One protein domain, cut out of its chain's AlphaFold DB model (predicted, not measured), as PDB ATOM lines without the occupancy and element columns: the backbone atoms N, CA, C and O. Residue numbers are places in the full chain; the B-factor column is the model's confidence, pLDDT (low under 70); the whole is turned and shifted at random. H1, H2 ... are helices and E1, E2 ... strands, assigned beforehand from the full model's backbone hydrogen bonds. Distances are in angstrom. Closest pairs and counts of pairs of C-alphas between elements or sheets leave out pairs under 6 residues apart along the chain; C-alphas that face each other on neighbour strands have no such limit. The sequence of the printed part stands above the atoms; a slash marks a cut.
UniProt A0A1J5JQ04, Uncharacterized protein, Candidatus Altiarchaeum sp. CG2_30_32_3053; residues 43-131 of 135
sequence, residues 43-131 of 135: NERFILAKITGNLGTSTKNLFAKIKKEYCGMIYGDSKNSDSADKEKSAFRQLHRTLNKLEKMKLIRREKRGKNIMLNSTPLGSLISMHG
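This is residues 43 to 131 of the 135 residues of an uncharacterized protein of Candidatus Altiarchaeum sp. CG2_30_32_3053 (UniProt A0A1J5JQ04). A two-stranded hairpin, E1 and E2, is set with its open end, Ile 107 and Ser 120, among the helices H1, H4 and H5, and its turn at residues 113 and 114 points away from them. The longest helix, H4, runs along one side of the helical body; H1 and H2 run crosswise to it, H3 is beside it, and H5 is beyond H1. The printed part has 89 residues, with five named helices and two named strands in the order H1, H2, H3, H4, E1, E2, H5; the sheet, E1 then E2, is antiparallel, and the class is mostly helix. The whole is compact, with a radius of gyration of the C-alphas of 13.0 A and spans of 36 by 34 by 21 A.

Strands E1, residues 107 to 112, and E2, residues 115 to 120, form an antiparallel hairpin, their directions at 149 degrees, with N 110 and O 117 within hydrogen-bond range at 2.8 A and N 119 and O 108 at 3.0 A. H1, residues 43 to 52, comes closest to E2 at the C-alphas of Thr 52 and Ser 120, 5.1 A apart. H1 is the hub. It touches H5, residues 122 to 129, at a steep tilt of 62 degrees, opposite ways; their closest C-alphas, of Ala 49 and Ser 128, are 5.1 A apart. H1 and H4, residues 84 to 103, only just touch, with 3 pairs of C-alphas within 8 A, made by residues 97 to 101 of H4 alone; the closest are those of Glu 44 and Thr 97, 6.4 A apart. Their lines are about perpendicular, only just, at 72 degrees. H1 and H2, residues 59 to 69, only just touch, with 3 such pairs, the closest Lys 50 and Leu 62 at 7.6 A. H3, residues 72 to 75, touches residues 86 to 94 of H4 alone, closest at the C-alphas of Ile 74 and Ala 90, 5.4 A apart. H2 and H5 are apart. Each O i to N i+4 pair in H1, H2, H4 and H5 is within hydrogen-bond range; H3 is too short for such a pair.

H1 begins at C-alpha 43, (-40.569, -36.867, 50.209). H4 is 28.7 A long, E2 16.3 A, H2 15.6 A, E1 15.3 A, H1 14.3 A, H5 10.9 A and H3 5.1 A. E1 begins at C-alpha 107, (-53.053, -30.337, 45.682), and H5 ends at C-alpha 129, (-40.933, -27.645, 38.650).

The two C-alphas farthest apart, of Lys 79 and Gly 113, are 37.8 A apart. The printed part has no cut, and no link is long. The mean pLDDT of the printed part is 77.6, with residue 55, residues 70 to 82 and residues 129 to 131 under 70.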
ATOM      1  N   ASN A  43     -39.488 -35.890  50.357       80.56
ATOM      2  CA  ASN A  43     -40.569 -36.867  50.209       80.56
ATOM      3  C   ASN A  43     -41.876 -36.214  49.729       80.56
ATOM      4  O   ASN A  43     -42.548 -36.713  48.825       80.56
ATOM      5  N   GLU A  44     -42.254 -35.083  50.319       83.81
ATOM      6  CA  GLU A  44     -43.433 -34.306  49.947       83.81
ATOM      7  C   GLU A  44     -43.280 -33.721  48.539       83.81
ATOM      8  O   GLU A  44     -44.235 -33.758  47.760       83.81
ATOM      9  N   ARG A  45     -42.078 -33.250  48.179       81.12
ATOM     10  CA  ARG A  45     -41.768 -32.737  46.837       81.12
ATOM     11  C   ARG A  45     -41.851 -33.848  45.793       81.12
ATOM     12  O   ARG A  45     -42.443 -33.640  44.736       81.12
ATOM     13  N   PHE A  46     -41.329 -35.033  46.102       83.62
ATOM     14  CA  PHE A  46     -41.429 -36.208  45.241       83.62
ATOM     15  C   PHE A  46     -42.891 -36.613  45.005       83.62
ATOM     16  O   PHE A  46     -43.319 -36.777  43.860       83.62
ATOM     17  N   ILE A  47     -43.689 -36.705  46.074       86.00
ATOM     18  CA  ILE A  47     -45.121 -37.024  45.984       86.00
ATOM     19  C   ILE A  47     -45.858 -35.970  45.150       86.00
ATOM     20  O   ILE A  47     -46.657 -36.323  44.281       86.00
ATOM     21  N   LEU A  48     -45.572 -34.685  45.374       85.94
ATOM     22  CA  LEU A  48     -46.166 -33.586  44.619       85.94
ATOM     23  C   LEU A  48     -45.817 -33.671  43.128       85.94
ATOM     24  O   LEU A  48     -46.715 -33.581  42.296       85.94
ATOM     25  N   ALA A  49     -44.553 -33.924  42.781       83.94
ATOM     26  CA  ALA A  49     -44.122 -34.095  41.395       83.94
ATOM     27  C   ALA A  49     -44.850 -35.260  40.703       83.94
ATOM     28  O   ALA A  49     -45.271 -35.137  39.551       83.94
ATOM     29  N   LYS A  50     -45.079 -36.371  41.415       85.69
ATOM     30  CA  LYS A  50     -45.851 -37.507  40.885       85.69
ATOM     31  C   LYS A  50     -47.330 -37.189  40.692       85.69
ATOM     32  O   LYS A  50     -47.942 -37.751  39.785       85.69
ATOM     33  N   ILE A  51     -47.910 -36.303  41.497       85.62
ATOM     34  CA  ILE A  51     -49.282 -35.826  41.288       85.62
ATOM     35  C   ILE A  51     -49.329 -34.861  40.100       85.62
ATOM     36  O   ILE A  51     -50.205 -35.003  39.258       85.62
ATOM     37  N   THR A  52     -48.376 -33.932  39.981       82.75
ATOM     38  CA  THR A  52     -48.304 -32.984  38.857       82.75
ATOM     39  C   THR A  52     -48.102 -33.690  37.515       82.75
ATOM     40  O   THR A  52     -48.740 -33.328  36.532       82.75
ATOM     41  N   GLY A  53     -47.258 -34.724  37.461       75.31
ATOM     42  CA  GLY A  53     -46.978 -35.465  36.228       75.31
ATOM     43  C   GLY A  53     -48.119 -36.362  35.733       75.31
ATOM     44  O   GLY A  53     -47.993 -36.962  34.671       75.31
ATOM     45  N   ASN A  54     -49.222 -36.493  36.480       75.00
ATOM     46  CA  ASN A  54     -50.357 -37.333  36.106       75.00
ATOM     47  C   ASN A  54     -51.661 -36.522  36.110       75.00
ATOM     48  O   ASN A  54     -52.016 -35.906  37.110       75.00
ATOM     49  N   LEU A  55     -52.435 -36.599  35.025       67.50
ATOM     50  CA  LEU A  55     -53.773 -36.003  34.938       67.50
ATOM     51  C   LEU A  55     -54.770 -36.792  35.801       67.50
ATOM     52  O   LEU A  55     -55.454 -37.692  35.321       67.50
ATOM     53  N   GLY A  56     -54.830 -36.460  37.090       76.38
ATOM     54  CA  GLY A  56     -55.723 -37.082  38.062       76.38
ATOM     55  C   GLY A  56     -55.295 -38.491  38.444       76.38
ATOM     56  O   GLY A  56     -55.415 -39.437  37.671       76.38
ATOM     57  N   THR A  57     -54.864 -38.677  39.691       84.88
ATOM     58  CA  THR A  57     -54.499 -40.005  40.212       84.88
ATOM     59  C   THR A  57     -55.240 -40.308  41.509       84.88
ATOM     60  O   THR A  57     -55.386 -39.442  42.364       84.88
ATOM     61  N   SER A  58     -55.719 -41.540  41.685       87.00
ATOM     62  CA  SER A  58     -56.300 -41.973  42.961       87.00
ATOM     63  C   SER A  58     -55.202 -42.236  43.997       87.00
ATOM     64  O   SER A  58     -54.086 -42.615  43.645       87.00
ATOM     65  N   THR A  59     -55.507 -42.120  45.291       85.62
ATOM     66  CA  THR A  59     -54.519 -42.388  46.355       85.62
ATOM     67  C   THR A  59     -53.921 -43.797  46.271       85.62
ATOM     68  O   THR A  59     -52.723 -43.966  46.479       85.62
ATOM     69  N   LYS A  60     -54.728 -44.804  45.902       84.94
ATOM     70  CA  LYS A  60     -54.265 -46.191  45.721       84.94
ATOM     71  C   LYS A  60     -53.279 -46.318  44.557       84.94
ATOM     72  O   LYS A  60     -52.232 -46.939  44.707       84.94
ATOM     73  N   ASN A  61     -53.581 -45.684  43.424       85.69
ATOM     74  CA  ASN A  61     -52.699 -45.713  42.256       85.69
ATOM     75  C   ASN A  61     -51.406 -44.935  42.513       85.69
ATOM     76  O   ASN A  61     -50.339 -45.363  42.081       85.69
ATOM     77  N   LEU A  62     -51.489 -43.817  43.239       86.50
ATOM     78  CA  LEU A  62     -50.322 -43.046  43.655       86.50
ATOM     79  C   LEU A  62     -49.409 -43.886  44.556       86.50
ATOM     80  O   LEU A  62     -48.211 -43.957  44.307       86.50
ATOM     81  N   PHE A  63     -49.982 -44.577  45.545       86.44
ATOM     82  CA  PHE A  63     -49.231 -45.462  46.434       86.44
ATOM     83  C   PHE A  63     -48.515 -46.582  45.667       86.44
ATOM     84  O   PHE A  63     -47.320 -46.787  45.858       86.44
ATOM     85  N   ALA A  64     -49.211 -47.251  44.742       83.50
ATOM     86  CA  ALA A  64     -48.623 -48.303  43.914       83.50
ATOM     87  C   ALA A  64     -47.472 -47.788  43.027       83.50
ATOM     88  O   ALA A  64     -46.445 -48.455  42.903       83.50
ATOM     89  N   LYS A  65     -47.612 -46.587  42.444       82.69
ATOM     90  CA  LYS A  65     -46.547 -45.951  41.651       82.69
ATOM     91  C   LYS A  65     -45.314 -45.653  42.501       82.69
ATOM     92  O   LYS A  65     -44.210 -46.010  42.107       82.69
ATOM     93  N   ILE A  66     -45.505 -45.062  43.682       82.12
ATOM     94  CA  ILE A  66     -44.386 -44.731  44.569       82.12
ATOM     95  C   ILE A  66     -43.692 -46.003  45.069       82.12
ATOM     96  O   ILE A  66     -42.466 -46.058  45.061       82.12
ATOM     97  N   LYS A  67     -44.454 -47.052  45.413       78.31
ATOM     98  CA  LYS A  67     -43.898 -48.359  45.797       78.31
ATOM     99  C   LYS A  67     -42.987 -48.939  44.706       78.31
ATOM    100  O   LYS A  67     -41.955 -49.514  45.032       78.31
ATOM    101  N   LYS A  68     -43.356 -48.778  43.429       75.31
ATOM    102  CA  LYS A  68     -42.591 -49.296  42.285       75.31
ATOM    103  C   LYS A  68     -41.300 -48.514  42.015       75.31
ATOM    104  O   LYS A  68     -40.313 -49.125  41.628       75.31
ATOM    105  N   GLU A  69     -41.311 -47.193  42.174       70.62
ATOM    106  CA  GLU A  69     -40.148 -46.354  41.849       70.62
ATOM    107  C   GLU A  69     -39.196 -46.132  43.026       70.62
ATOM    108  O   GLU A  69     -37.990 -46.156  42.815       70.62
ATOM    109  N   TYR A  70     -39.699 -45.892  44.240       66.69
ATOM    110  CA  TYR A  70     -38.866 -45.466  45.372       66.69
ATOM    111  C   TYR A  70     -39.455 -45.916  46.717       66.69
ATOM    112  O   TYR A  70     -40.126 -45.168  47.430       66.69
ATOM    113  N   CYS A  71     -39.164 -47.165  47.088       63.00
ATOM    114  CA  CYS A  71     -39.620 -47.775  48.341       63.00
ATOM    115  C   CYS A  71     -39.111 -47.014  49.589       63.00
ATOM    116  O   CYS A  71     -39.871 -46.781  50.529       63.00
ATOM    117  N   GLY A  72     -37.865 -46.524  49.579       60.69
ATOM    118  CA  GLY A  72     -37.236 -45.892  50.751       60.69
ATOM    119  C   GLY A  72     -37.921 -44.613  51.257       60.69
ATOM    120  O   GLY A  72     -37.930 -44.358  52.457       60.69
ATOM    121  N   MET A  73     -38.579 -43.838  50.384       63.84
ATOM    122  CA  MET A  73     -39.195 -42.556  50.775       63.84
ATOM    123  C   MET A  73     -40.487 -42.704  51.595       63.84
ATOM    124  O   MET A  73     -40.849 -41.789  52.336       63.84
ATOM    125  N   ILE A  74     -41.197 -43.834  51.474       64.88
ATOM    126  CA  ILE A  74     -42.408 -44.112  52.270       64.88
ATOM    127  C   ILE A  74     -42.144 -45.184  53.339       64.88
ATOM    128  O   ILE A  74     -42.761 -45.153  54.399       64.88
ATOM    129  N   TYR A  75     -41.222 -46.117  53.098       59.09
ATOM    130  CA  TYR A  75     -40.940 -47.214  54.028       59.09
ATOM    131  C   TYR A  75     -39.757 -46.938  54.984       59.09
ATOM    132  O   TYR A  75     -39.523 -47.743  55.887       59.09
ATOM    133  N   GLY A  76     -39.036 -45.814  54.839       58.81
ATOM    134  CA  GLY A  76     -37.766 -45.557  55.539       58.81
ATOM    135  C   GLY A  76     -36.650 -46.503  55.067       58.81
ATOM    136  O   GLY A  76     -36.862 -47.277  54.135       58.81
ATOM    137  N   ASP A  77     -35.490 -46.522  55.738       55.50
ATOM    138  CA  ASP A  77     -34.338 -47.419  55.441       55.50
ATOM    139  C   ASP A  77     -34.632 -48.932  55.589       55.50
ATOM    140  O   ASP A  77     -33.753 -49.796  55.540       55.50
ATOM    141  N   SER A  78     -35.899 -49.294  55.762       51.06
ATOM    142  CA  SER A  78     -36.370 -50.662  55.841       51.06
ATOM    143  C   SER A  78     -36.296 -51.343  54.470       51.06
ATOM    144  O   SER A  78     -37.239 -51.280  53.680       51.06
ATOM    145  N   LYS A  79     -35.223 -52.109  54.245       55.34
ATOM    146  CA  LYS A  79     -35.024 -52.966  53.057       55.34
ATOM    147  C   LYS A  79     -36.101 -54.047  52.836       55.34
ATOM    148  O   LYS A  79     -36.165 -54.590  51.742       55.34
ATOM    149  N   ASN A  80     -36.971 -54.317  53.818       53.97
ATOM    150  CA  ASN A  80     -38.055 -55.305  53.717       53.97
ATOM    151  C   ASN A  80     -39.435 -54.642  53.857       53.97
ATOM    152  O   ASN A  80     -39.858 -54.309  54.974       53.97
ATOM    153  N   SER A  81     -40.124 -54.457  52.728       58.44
ATOM    154  CA  SER A  81     -41.432 -53.796  52.592       58.44
ATOM    155  C   SER A  81     -42.634 -54.753  52.568       58.44
ATOM    156  O   SER A  81     -43.768 -54.287  52.475       58.44
ATOM    157  N   ASP A  82     -42.407 -56.062  52.709       62.78
ATOM    158  CA  ASP A  82     -43.425 -57.099  52.464       62.78
ATOM    159  C   ASP A  82     -44.322 -57.443  53.665       62.78
ATOM    160  O   ASP A  82     -45.164 -58.333  53.573       62.78
ATOM    161  N   SER A  83     -44.201 -56.743  54.801       70.06
ATOM    162  CA  SER A  83     -45.143 -56.950  55.907       70.06
ATOM    163  C   SER A  83     -46.391 -56.073  55.758       70.06
ATOM    164  O   SER A  83     -46.309 -54.856  55.565       70.06
ATOM    165  N   ALA A  84     -47.569 -56.684  55.914       72.75
ATOM    166  CA  ALA A  84     -48.863 -56.001  55.809       72.75
ATOM    167  C   ALA A  84     -48.994 -54.800  56.770       72.75
ATOM    168  O   ALA A  84     -49.652 -53.805  56.458       72.75
ATOM    169  N   ASP A  85     -48.339 -54.855  57.930       74.88
ATOM    170  CA  ASP A  85     -48.350 -53.761  58.904       74.88
ATOM    171  C   ASP A  85     -47.478 -52.576  58.474       74.88
ATOM    172  O   ASP A  85     -47.857 -51.419  58.690       74.88
ATOM    173  N   LYS A  86     -46.359 -52.829  57.782       72.81
ATOM    174  CA  LYS A  86     -45.546 -51.762  57.186       72.81
ATOM    175  C   LYS A  86     -46.270 -51.100  56.024       72.81
ATOM    176  O   LYS A  86     -46.230 -49.878  55.931       72.81
ATOM    177  N   GLU A  87     -46.994 -51.855  55.199       75.44
ATOM    178  CA  GLU A  87     -47.826 -51.266  54.141       75.44
ATOM    179  C   GLU A  87     -48.918 -50.353  54.704       75.44
ATOM    180  O   GLU A  87     -49.106 -49.239  54.215       75.44
ATOM    181  N   LYS A  88     -49.603 -50.770  55.778       81.19
ATOM    182  CA  LYS A  88     -50.581 -49.914  56.466       81.19
ATOM    183  C   LYS A  88     -49.935 -48.641  57.011       81.19
ATOM    184  O   LYS A  88     -50.527 -47.567  56.900       81.19
ATOM    185  N   SER A  89     -48.742 -48.746  57.596       81.19
ATOM    186  CA  SER A  89     -47.992 -47.590  58.101       81.19
ATOM    187  C   SER A  89     -47.602 -46.629  56.971       81.19
ATOM    188  O   SER A  89     -47.914 -45.439  57.030       81.19
ATOM    189  N   ALA A  90     -47.032 -47.162  55.891       81.12
ATOM    190  CA  ALA A  90     -46.647 -46.430  54.690       81.12
ATOM    191  C   ALA A  90     -47.848 -45.713  54.049       81.12
ATOM    192  O   ALA A  90     -47.788 -44.530  53.705       81.12
ATOM    193  N   PHE A  91     -48.991 -46.394  53.960       84.50
ATOM    194  CA  PHE A  91     -50.224 -45.812  53.440       84.50
ATOM    195  C   PHE A  91     -50.755 -44.684  54.341       84.50
ATOM    196  O   PHE A  91     -51.183 -43.636  53.849       84.50
ATOM    197  N   ARG A  92     -50.677 -44.846  55.672       85.94
ATOM    198  CA  ARG A  92     -51.006 -43.777  56.634       85.94
ATOM    199  C   ARG A  92     -50.075 -42.575  56.483       85.94
ATOM    200  O   ARG A  92     -50.550 -41.442  56.536       85.94
ATOM    201  N   GLN A  93     -48.779 -42.800  56.277       84.81
ATOM    202  CA  GLN A  93     -47.805 -41.733  56.052       84.81
ATOM    203  C   GLN A  93     -48.103 -40.971  54.760       84.81
ATOM    204  O   GLN A  93     -48.184 -39.744  54.794       84.81
ATOM    205  N   LEU A  94     -48.396 -41.674  53.660       87.81
ATOM    206  CA  LEU A  94     -48.837 -41.044  52.417       87.81
ATOM    207  C   LEU A  94     -50.089 -40.182  52.640       87.81
ATOM    208  O   LEU A  94     -50.136 -39.038  52.198       87.81
ATOM    209  N   HIS A  95     -51.089 -40.684  53.369       89.19
ATOM    210  CA  HIS A  95     -52.288 -39.906  53.696       89.19
ATOM    211  C   HIS A  95     -51.983 -38.637  54.501       89.19
ATOM    212  O   HIS A  95     -52.559 -37.585  54.216       89.19
ATOM    213  N   ARG A  96     -51.075 -38.710  55.483       87.94
ATOM    214  CA  ARG A  96     -50.627 -37.538  56.256       87.94
ATOM    215  C   ARG A  96     -49.961 -36.505  55.350       87.94
ATOM    216  O   ARG A  96     -50.323 -35.332  55.417       87.94
ATOM    217  N   THR A  97     -49.073 -36.946  54.462       87.06
ATOM    218  CA  THR A  97     -48.417 -36.083  53.473       87.06
ATOM    219  C   THR A  97     -49.430 -35.433  52.533       87.06
ATOM    220  O   THR A  97     -49.417 -34.218  52.363       87.06
ATOM    221  N   LEU A  98     -50.371 -36.201  51.979       89.75
ATOM    222  CA  LEU A  98     -51.420 -35.660  51.111       89.75
ATOM    223  C   LEU A  98     -52.291 -34.625  51.835       89.75
ATOM    224  O   LEU A  98     -52.598 -33.587  51.261       89.75
ATOM    225  N   ASN A  99     -52.666 -34.872  53.094       87.94
ATOM    226  CA  ASN A  99     -53.415 -33.897  53.891       87.94
ATOM    227  C   ASN A  99     -52.606 -32.607  54.117       87.94
ATOM    228  O   ASN A  99     -53.176 -31.519  54.099       87.94
ATOM    229  N   LYS A 100     -51.288 -32.709  54.330       85.62
ATOM    230  CA  LYS A 100     -50.407 -31.543  54.474       85.62
ATOM    231  C   LYS A 100     -50.331 -30.740  53.169       85.62
ATOM    232  O   LYS A 100     -50.567 -29.537  53.196       85.62
ATOM    233  N   LEU A 101     -50.094 -31.406  52.036       85.69
ATOM    234  CA  LEU A 101     -50.053 -30.776  50.708       85.69
ATOM    235  C   LEU A 101     -51.388 -30.101  50.341       85.69
ATOM    236  O   LEU A 101     -51.397 -29.036  49.729       85.69
ATOM    237  N   GLU A 102     -52.516 -30.696  50.733       85.44
ATOM    238  CA  GLU A 102     -53.854 -30.129  50.529       85.44
ATOM    239  C   GLU A 102     -54.093 -28.894  51.413       85.44
ATOM    240  O   GLU A 102     -54.553 -27.867  50.919       85.44
ATOM    241  N   LYS A 103     -53.693 -28.932  52.695       82.06
ATOM    242  CA  LYS A 103     -53.734 -27.757  53.589       82.06
ATOM    243  C   LYS A 103     -52.878 -26.598  53.074       82.06
ATOM    244  O   LYS A 103     -53.261 -25.443  53.225       82.06
ATOM    245  N   MET A 104     -51.752 -26.912  52.438       75.12
ATOM    246  CA  MET A 104     -50.871 -25.946  51.771       75.12
ATOM    247  C   MET A 104     -51.410 -25.476  50.410       75.12
ATOM    248  O   MET A 104     -50.739 -24.722  49.714       75.12
ATOM    249  N   LYS A 105     -52.613 -25.917  50.016       80.88
ATOM    250  CA  LYS A 105     -53.253 -25.613  48.730       80.88
ATOM    251  C   LYS A 105     -52.399 -25.992  47.515       80.88
ATOM    252  O   LYS A 105     -52.537 -25.383  46.461       80.88
ATOM    253  N   LEU A 106     -51.529 -26.997  47.641       81.38
ATOM    254  CA  LEU A 106     -50.683 -27.477  46.541       81.38
ATOM    255  C   LEU A 106     -51.390 -28.525  45.699       81.38
ATOM    256  O   LEU A 106     -51.216 -28.569  44.482       81.38
ATOM    257  N   ILE A 107     -52.223 -29.335  46.338       87.56
ATOM    258  CA  ILE A 107     -53.053 -30.337  45.682       87.56
ATOM    259  C   ILE A 107     -54.513 -30.124  46.056       87.56
ATOM    260  O   ILE A 107     -54.825 -29.517  47.080       87.56
ATOM    261  N   ARG A 108     -55.404 -30.673  45.241       87.75
ATOM    262  CA  ARG A 108     -56.844 -30.703  45.481       87.75
ATOM    263  C   ARG A 108     -57.387 -32.108  45.276       87.75
ATOM    264  O   ARG A 108     -56.931 -32.838  44.391       87.75
ATOM    265  N   ARG A 109     -58.370 -32.475  46.094       89.94
ATOM    266  CA  ARG A 109     -59.169 -33.689  45.924       89.94
ATOM    267  C   ARG A 109     -60.447 -33.349  45.182       89.94
ATOM    268  O   ARG A 109     -61.277 -32.598  45.675       89.94
ATOM    269  N   GLU A 110     -60.617 -33.938  44.011       86.75
ATOM    270  CA  GLU A 110     -61.820 -33.778  43.204       86.75
ATOM    271  C   GLU A 110     -62.602 -35.084  43.174       86.75
ATOM    272  O   GLU A 110     -62.061 -36.159  42.904       86.75
ATOM    273  N   LYS A 111     -63.901 -35.000  43.460       86.12
ATOM    274  CA  LYS A 111     -64.787 -36.154  43.366       86.12
ATOM    275  C   LYS A 111     -65.157 -36.366  41.902       86.12
ATOM    276  O   LYS A 111     -65.853 -35.548  41.309       86.12
ATOM    277  N   ARG A 112     -64.722 -37.485  41.327       83.12
ATOM    278  CA  ARG A 112     -65.094 -37.926  39.980       83.12
ATOM    279  C   ARG A 112     -65.949 -39.185  40.101       83.12
ATOM    280  O   ARG A 112     -65.441 -40.303  40.204       83.12
ATOM    281  N   GLY A 113     -67.267 -38.992  40.165       82.56
ATOM    282  CA  GLY A 113     -68.227 -40.066  40.429       82.56
ATOM    283  C   GLY A 113     -68.039 -40.673  41.825       82.56
ATOM    284  O   GLY A 113     -68.151 -39.977  42.834       82.56
ATOM    285  N   LYS A 114     -67.740 -41.977  41.886       81.06
ATOM    286  CA  LYS A 114     -67.438 -42.691  43.144       81.06
ATOM    287  C   LYS A 114     -65.975 -42.542  43.592       81.06
ATOM    288  O   LYS A 114     -65.653 -42.906  44.718       81.06
ATOM    289  N   ASN A 115     -65.102 -42.004  42.738       79.81
ATOM    290  CA  ASN A 115     -63.663 -41.934  42.987       79.81
ATOM    291  C   ASN A 115     -63.228 -40.540  43.449       79.81
ATOM    292  O   ASN A 115     -63.756 -39.527  42.995       79.81
ATOM    293  N   ILE A 116     -62.221 -40.499  44.321       86.00
ATOM    294  CA  ILE A 116     -61.517 -39.270  44.698       86.00
ATOM    295  C   ILE A 116     -60.221 -39.215  43.893       86.00
ATOM    296  O   ILE A 116     -59.379 -40.111  43.990       86.00
ATOM    297  N   MET A 117     -60.089 -38.167  43.089       89.19
ATOM    298  CA  MET A 117     -58.939 -37.905  42.236       89.19
ATOM    299  C   MET A 117     -58.070 -36.825  42.872       89.19
ATOM    300  O   MET A 117     -58.573 -35.800  43.323       89.19
ATOM    301  N   LEU A 118     -56.763 -37.059  42.910       89.31
ATOM    302  CA  LEU A 118     -55.767 -36.087  43.343       89.31
ATOM    303  C   LEU A 118     -55.268 -35.335  42.118       89.31
ATOM    304  O   LEU A 118     -54.759 -35.957  41.183       89.31
ATOM    305  N   ASN A 119     -55.403 -34.013  42.153       87.31
ATOM    306  CA  ASN A 119     -54.919 -33.107  41.123       87.31
ATOM    307  C   ASN A 119     -53.969 -32.081  41.737       87.31
ATOM    308  O   ASN A 119     -54.183 -31.618  42.859       87.31
ATOM    309  N   SER A 120     -52.933 -31.712  40.988       84.44
ATOM    310  CA  SER A 120     -52.079 -30.585  41.354       84.44
ATOM    311  C   SER A 120     -52.814 -29.273  41.087       84.44
ATOM    312  O   SER A 120     -53.607 -29.163  40.148       84.44
ATOM    313  N   THR A 121     -52.582 -28.283  41.935       81.19
ATOM    314  CA  THR A 121     -53.015 -26.902  41.690       81.19
ATOM    315  C   THR A 121     -51.954 -26.176  40.855       81.19
ATOM    316  O   THR A 121     -50.812 -26.638  40.801       81.19
ATOM    317  N   PRO A 122     -52.254 -25.008  40.255       76.75
ATOM    318  CA  PRO A 122     -51.226 -24.193  39.599       76.75
ATOM    319  C   PRO A 122     -50.015 -23.922  40.507       76.75
ATOM    320  O   PRO A 122     -48.870 -23.983  40.066       76.75
ATOM    321  N   LEU A 123     -50.271 -23.727  41.804       73.19
ATOM    322  CA  LEU A 123     -49.259 -23.543  42.839       73.19
ATOM    323  C   LEU A 123     -48.389 -24.791  43.047       73.19
ATOM    324  O   LEU A 123     -47.162 -24.706  43.066       73.19
ATOM    325  N   GLY A 124     -49.022 -25.958  43.173       72.75
ATOM    326  CA  GLY A 124     -48.327 -27.238  43.302       72.75
ATOM    327  C   GLY A 124     -47.457 -27.550  42.087       72.75
ATOM    328  O   GLY A 124     -46.320 -27.997  42.242       72.75
ATOM    329  N   SER A 125     -47.946 -27.238  40.885       76.75
ATOM    330  CA  SER A 125     -47.190 -27.386  39.642       76.75
ATOM    331  C   SER A 125     -45.928 -26.522  39.638       76.75
ATOM    332  O   SER A 125     -44.839 -27.052  39.413       76.75
ATOM    333  N   LEU A 126     -46.039 -25.232  39.976       71.81
ATOM    334  CA  LEU A 126     -44.895 -24.311  40.041       71.81
ATOM    335  C   LEU A 126     -43.815 -24.788  41.023       71.81
ATOM    336  O   LEU A 126     -42.634 -24.835  40.675       71.81
ATOM    337  N   ILE A 127     -44.218 -25.204  42.226       72.62
ATOM    338  CA  ILE A 127     -43.282 -25.691  43.246       72.62
ATOM    339  C   ILE A 127     -42.625 -27.013  42.826       72.62
ATOM    340  O   ILE A 127     -41.441 -27.229  43.094       72.62
ATOM    341  N   SER A 128     -43.366 -27.892  42.147       72.12
ATOM    342  CA  SER A 128     -42.821 -29.164  41.664       72.12
ATOM    343  C   SER A 128     -41.784 -28.992  40.546       72.12
ATOM    344  O   SER A 128     -40.846 -29.781  40.469       72.12
ATOM    345  N   MET A 129     -41.893 -27.939  39.725       62.16
ATOM    346  CA  MET A 129     -40.933 -27.645  38.650       62.16
ATOM    347  C   MET A 129     -39.631 -27.013  39.154       62.16
ATOM    348  O   MET A 129     -38.588 -27.173  38.521       62.16
ATOM    349  N   HIS A 130     -39.660 -26.329  40.299       49.72
ATOM    350  CA  HIS A 130     -38.491 -25.635  40.845       49.72
ATOM    351  C   HIS A 130     -37.365 -26.584  41.305       49.72
ATOM    352  O   HIS A 130     -36.248 -26.138  41.513       49.72
ATOM    353  N   GLY A 131     -37.633 -27.889  41.440       42.03
ATOM    354  CA  GLY A 131     -36.618 -28.907  41.755       42.03
ATOM    355  C   GLY A 131     -35.933 -29.552  40.541       42.03
ATOM    356  O   GLY A 131     -35.032 -30.357  40.732       42.03
TER     357      GLY A 131